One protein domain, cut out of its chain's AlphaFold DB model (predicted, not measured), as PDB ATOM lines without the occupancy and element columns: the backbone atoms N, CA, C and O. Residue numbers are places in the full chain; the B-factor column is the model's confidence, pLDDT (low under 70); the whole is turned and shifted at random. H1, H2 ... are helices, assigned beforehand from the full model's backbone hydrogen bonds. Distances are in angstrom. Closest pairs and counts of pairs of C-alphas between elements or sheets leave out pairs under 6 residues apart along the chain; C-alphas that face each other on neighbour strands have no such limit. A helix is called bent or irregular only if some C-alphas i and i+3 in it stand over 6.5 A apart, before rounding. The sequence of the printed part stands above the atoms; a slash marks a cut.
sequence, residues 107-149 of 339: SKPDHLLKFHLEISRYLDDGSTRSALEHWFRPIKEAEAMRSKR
ATOM      1  N   SER A 107     190.845 242.529 168.779       46.25
ATOM      2  CA  SER A 107     191.009 241.240 168.078       46.25
ATOM      3  C   SER A 107     192.423 240.660 168.180       46.25
ATOM      4  O   SER A 107     192.609 239.460 167.978       46.25
ATOM      5  N   LYS A 108     193.421 241.485 168.531       53.69
ATOM      6  CA  LYS A 108     194.811 241.053 168.707       53.69
ATOM      7  C   LYS A 108     195.138 240.925 170.200       53.69
ATOM      8  O   LYS A 108     195.242 241.950 170.879       53.69
ATOM      9  N   PRO A 109     195.347 239.702 170.725       62.97
ATOM     10  CA  PRO A 109     195.596 239.482 172.153       62.97
ATOM     11  C   PRO A 109     196.813 240.266 172.684       62.97
ATOM     12  O   PRO A 109     196.819 240.691 173.841       62.97
ATOM     13  N   ASP A 110     197.793 240.554 171.824       62.25
ATOM     14  CA  ASP A 110     199.038 241.243 172.186       62.25
ATOM     15  C   ASP A 110     198.860 242.735 172.512       62.25
ATOM     16  O   ASP A 110     199.582 243.285 173.347       62.25
ATOM     17  N   HIS A 111     197.882 243.410 171.900       67.44
ATOM     18  CA  HIS A 111     197.623 244.831 172.169       67.44
ATOM     19  C   HIS A 111     196.939 245.034 173.520       67.44
ATOM     20  O   HIS A 111     197.226 245.993 174.232       67.44
ATOM     21  N   LEU A 112     196.092 244.083 173.904       69.00
ATOM     22  CA  LEU A 112     195.391 244.070 175.183       69.00
ATOM     23  C   LEU A 112     196.372 243.835 176.347       69.00
ATOM     24  O   LEU A 112     196.246 244.437 177.411       69.00
ATOM     25  N   LEU A 113     197.392 243.002 176.122       74.62
ATOM     26  CA  LEU A 113     198.499 242.792 177.055       74.62
ATOM     27  C   LEU A 113     199.344 244.054 177.250       74.62
ATOM     28  O   LEU A 113     199.603 244.434 178.392       74.62
ATOM     29  N   LYS A 114     199.733 244.721 176.154       78.25
ATOM     30  CA  LYS A 114     200.470 245.995 176.218       78.25
ATOM     31  C   LYS A 114     199.663 247.075 176.935       78.25
ATOM     32  O   LYS A 114     200.195 247.720 177.826       78.25
ATOM     33  N   PHE A 115     198.373 247.193 176.627       76.62
ATOM     34  CA  PHE A 115     197.480 248.165 177.252       76.62
ATOM     35  C   PHE A 115     197.349 247.974 178.771       76.62
ATOM     36  O   PHE A 115     197.473 248.940 179.520       76.62
ATOM     37  N   HIS A 116     197.163 246.740 179.257       74.19
ATOM     38  CA  HIS A 116     197.108 246.486 180.702       74.19
ATOM     39  C   HIS A 116     198.434 246.790 181.409       74.19
ATOM     40  O   HIS A 116     198.422 247.331 182.511       74.19
ATOM     41  N   LEU A 117     199.570 246.467 180.781       78.94
ATOM     42  CA  LEU A 117     200.899 246.802 181.301       78.94
ATOM     43  C   LEU A 117     201.123 248.318 181.373       78.94
ATOM     44  O   LEU A 117     201.673 248.804 182.360       78.94
ATOM     45  N   GLU A 118     200.667 249.056 180.361       80.06
ATOM     46  CA  GLU A 118     200.695 250.521 180.322       80.06
ATOM     47  C   GLU A 118     199.854 251.118 181.463       80.06
ATOM     48  O   GLU A 118     200.324 251.990 182.189       80.06
ATOM     49  N   ILE A 119     198.639 250.593 181.682       75.06
ATOM     50  CA  ILE A 119     197.751 251.034 182.769       75.06
ATOM     51  C   ILE A 119     198.356 250.733 184.140       75.06
ATOM     52  O   ILE A 119     198.365 251.616 184.995       75.06
ATOM     53  N   SER A 120     198.875 249.520 184.366       76.12
ATOM     54  CA  SER A 120     199.528 249.168 185.635       76.12
ATOM     55  C   SER A 120     200.715 250.087 185.928       76.12
ATOM     56  O   SER A 120     200.859 250.551 187.057       76.12
ATOM     57  N   ARG A 121     201.542 250.396 184.917       77.50
ATOM     58  CA  ARG A 121     202.647 251.360 185.061       77.50
ATOM     59  C   ARG A 121     202.152 252.770 185.367       77.50
ATOM     60  O   ARG A 121     202.770 253.461 186.162       77.50
ATOM     61  N   TYR A 122     201.055 253.192 184.746       69.06
ATOM     62  CA  TYR A 122     200.487 254.524 184.949       69.06
ATOM     63  C   TYR A 122     199.858 254.714 186.337       69.06
ATOM     64  O   TYR A 122     199.926 255.801 186.918       69.06
ATOM     65  N   LEU A 123     199.210 253.677 186.868       74.31
ATOM     66  CA  LEU A 123     198.578 253.755 188.181       74.31
ATOM     67  C   LEU A 123     199.612 253.758 189.316       74.31
ATOM     68  O   LEU A 123     199.358 254.418 190.324       74.31
ATOM     69  N   ASP A 124     200.758 253.090 189.123       77.00
ATOM     70  CA  ASP A 124     201.877 252.968 190.079       77.00
ATOM     71  C   ASP A 124     201.410 252.650 191.517       77.00
ATOM     72  O   ASP A 124     201.969 253.079 192.525       77.00
ATOM     73  N   ASP A 125     200.303 251.918 191.610       77.88
ATOM     74  CA  ASP A 125     199.587 251.580 192.838       77.88
ATOM     75  C   ASP A 125     199.874 250.139 193.285       77.88
ATOM     76  O   ASP A 125     199.313 249.663 194.272       77.88
ATOM     77  N   GLY A 126     200.747 249.440 192.551       83.88
ATOM     78  CA  GLY A 126     201.012 248.017 192.732       83.88
ATOM     79  C   GLY A 126     199.874 247.112 192.245       83.88
ATOM     80  O   GLY A 126     199.899 245.914 192.538       83.88
ATOM     81  N   SER A 127     198.885 247.636 191.506       78.56
ATOM     82  CA  SER A 127     197.787 246.835 190.965       78.56
ATOM     83  C   SER A 127     198.322 245.770 190.014       78.56
ATOM     84  O   SER A 127     198.853 246.044 188.932       78.56
ATOM     85  N   THR A 128     198.160 244.517 190.433       85.50
ATOM     86  CA  THR A 128     198.553 243.359 189.637       85.50
ATOM     87  C   THR A 128     197.674 243.243 188.395       85.50
ATOM     88  O   THR A 128     196.507 243.640 188.380       85.50
ATOM     89  N   ARG A 129     198.216 242.623 187.345       79.56
ATOM     90  CA  ARG A 129     197.468 242.316 186.121       79.56
ATOM     91  C   ARG A 129     196.145 241.593 186.407       79.56
ATOM     92  O   ARG A 129     195.141 241.895 185.771       79.56
ATOM     93  N   SER A 130     196.136 240.678 187.374       78.25
ATOM     94  CA  SER A 130     194.940 239.933 187.779       78.25
ATOM     95  C   SER A 130     193.849 240.842 188.350       78.25
ATOM     96  O   SER A 130     192.669 240.607 188.100       78.25
ATOM     97  N   ALA A 131     194.227 241.905 189.071       78.69
ATOM     98  CA  ALA A 131     193.279 242.891 189.588       78.69
ATOM     99  C   ALA A 131     192.638 243.701 188.451       78.69
ATOM    100  O   ALA A 131     191.416 243.849 188.419       78.69
ATOM    101  N   LEU A 132     193.437 244.137 187.468       79.38
ATOM    102  CA  LEU A 132     192.915 244.806 186.273       79.38
ATOM    103  C   LEU A 132     192.010 243.873 185.456       79.38
ATOM    104  O   LEU A 132     190.904 244.259 185.087       79.38
ATOM    105  N   GLU A 133     192.416 242.624 185.218       82.56
ATOM    106  CA  GLU A 133     191.575 241.652 184.509       82.56
ATOM    107  C   GLU A 133     190.241 241.404 185.226       82.56
ATOM    108  O   GLU A 133     189.207 241.293 184.565       82.56
ATOM    109  N   HIS A 134     190.238 241.376 186.562       81.12
ATOM    110  CA  HIS A 134     189.011 241.276 187.348       81.12
ATOM    111  C   HIS A 134     188.116 242.514 187.171       81.12
ATOM    112  O   HIS A 134     186.904 242.373 187.012       81.12
ATOM    113  N   TRP A 135     188.691 243.720 187.139       76.75
ATOM    114  CA  TRP A 135     187.944 244.964 186.909       76.75
ATOM    115  C   TRP A 135     187.315 245.027 185.513       76.75
ATOM    116  O   TRP A 135     186.197 245.514 185.363       76.75
ATOM    117  N   PHE A 136     187.993 244.490 184.495       80.44
ATOM    118  CA  PHE A 136     187.482 244.464 183.120       80.44
ATOM    119  C   PHE A 136     186.595 243.248 182.803       80.44
ATOM    120  O   PHE A 136     185.972 243.213 181.737       80.44
ATOM    121  N   ARG A 137     186.491 242.253 183.695       81.50
ATOM    122  CA  ARG A 137     185.693 241.036 183.458       81.50
ATOM    123  C   ARG A 137     184.211 241.329 183.154       81.50
ATOM    124  O   ARG A 137     183.740 240.813 182.140       81.50
ATOM    125  N   PRO A 138     183.488 242.180 183.912       77.25
ATOM    126  CA  PRO A 138     182.083 242.482 183.617       77.25
ATOM    127  C   PRO A 138     181.875 243.083 182.220       77.25
ATOM    128  O   PRO A 138     180.871 242.817 181.564       77.25
ATOM    129  N   ILE A 139     182.849 243.860 181.737       71.50
ATOM    130  CA  ILE A 139     182.807 244.489 180.412       71.50
ATOM    131  C   ILE A 139     182.977 243.426 179.319       71.50
ATOM    132  O   ILE A 139     182.186 243.387 178.376       71.50
ATOM    133  N   LYS A 140     183.941 242.507 179.478       75.38
ATOM    134  CA  LYS A 140     184.136 241.381 178.547       75.38
ATOM    135  C   LYS A 140     182.909 240.469 178.479       75.38
ATOM    136  O   LYS A 140     182.506 240.052 177.394       75.38
ATOM    137  N   GLU A 141     182.297 240.168 179.622       75.44
ATOM    138  CA  GLU A 141     181.079 239.352 179.683       75.44
ATOM    139  C   GLU A 141     179.888 240.061 179.021       75.44
ATOM    140  O   GLU A 141     179.139 239.434 178.265       75.44
ATOM    141  N   ALA A 142     179.745 241.374 179.224       67.44
ATOM    142  CA  ALA A 142     178.720 242.178 178.565       67.44
ATOM    143  C   ALA A 142     178.893 242.203 177.036       67.44
ATOM    144  O   ALA A 142     177.909 242.035 176.312       67.44
ATOM    145  N   GLU A 143     180.122 242.337 176.523       68.00
ATOM    146  CA  GLU A 143     180.401 242.252 175.083       68.00
ATOM    147  C   GLU A 143     180.119 240.859 174.515       68.00
ATOM    148  O   GLU A 143     179.460 240.733 173.477       68.00
ATOM    149  N   ALA A 144     180.528 239.798 175.219       73.31
ATOM    150  CA  ALA A 144     180.227 238.425 174.826       73.31
ATOM    151  C   ALA A 144     178.708 238.170 174.767       73.31
ATOM    152  O   ALA A 144     178.214 237.504 173.856       73.31
ATOM    153  N   MET A 145     177.942 238.739 175.700       70.75
ATOM    154  CA  MET A 145     176.475 238.688 175.702       70.75
ATOM    155  C   MET A 145     175.857 239.517 174.566       70.75
ATOM    156  O   MET A 145     174.854 239.107 173.979       70.75
ATOM    157  N   ARG A 146     176.458 240.659 174.207       64.88
ATOM    158  CA  ARG A 146     176.020 241.506 173.081       64.88
ATOM    159  C   ARG A 146     176.253 240.816 171.735       64.88
ATOM    160  O   ARG A 146     175.353 240.828 170.896       64.88
ATOM    161  N   SER A 147     177.399 240.154 171.568       63.75
ATOM    162  CA  SER A 147     177.757 239.352 170.385       63.75
ATOM    163  C   SER A 147     176.771 238.201 170.128       63.75
ATOM    164  O   SER A 147     176.429 237.912 168.982       63.75
ATOM    165  N   LYS A 148     176.209 237.609 171.192       69.50
ATOM    166  CA  LYS A 148     175.185 236.550 171.100       69.50
ATOM    167  C   LYS A 148     173.821 237.029 170.580       69.50
ATOM    168  O   LYS A 148     172.971 236.194 170.268       69.50
ATOM    169  N   ARG A 149     173.558 238.340 170.466       70.50
ATOM    170  CA  ARG A 149     172.318 238.835 169.837       70.50
ATOM    171  C   ARG A 149     172.399 238.626 168.324       70.50
ATOM    172  O   ARG A 149     173.390 238.987 167.703       70.50
TER     173      ARG A 149
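AT A GLANCE: This is residues 107 to 149 of the 339 residues of an uncharacterized protein of Marssonina coronariae (UniProt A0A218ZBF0). The longest helix, H2, kinked partway, makes an open V with H1; they meet near the tight link, and residues 107 to 112 and 134 to 149 stand free as its far ends. The printed part has 43 residues, with H1 then H2 and no named strand: all helix. It is loose, with a radius of gyration of the C-alphas of 12.1 A, and only just elongated, spanning 38 by 19 by 13 A.

IN THESE COORDINATES: Find C-alpha 129 at (197.468, 242.316, 186.121); from there H2, residues 129 to 147, runs 25.4 A to C-alpha 147 at (177.757, 239.352, 170.385). It has a kink of 45 degrees near residue 136 and is irregular: C-alphas 135 and 138 are 7.2 A apart. H1, residues 109 to 123, begins at C-alpha 109, (195.596, 239.482, 172.153), and measures 21.7 A.

HOW THE PARTS SIT: Look at His 116 and Arg 129: their C-alphas, the closest of H1 and H2, are 6.8 A apart. The helices touch through residues 116 to 120 and 129 to 132 alone, at a steep tilt of 47 degrees, opposite ways. Every O i to N i+4 pair is within hydrogen-bond range in H1, 13 of 15 in H2.

THE WHOLE: The C-alphas of Asp 124 and Arg 149, the two farthest apart, are 38.5 A apart. The printed part has no cut. Its mean pLDDT is 73.6; look for values under 70 at residues 107 to 112, 122, 142 to 143 and 146 to 148.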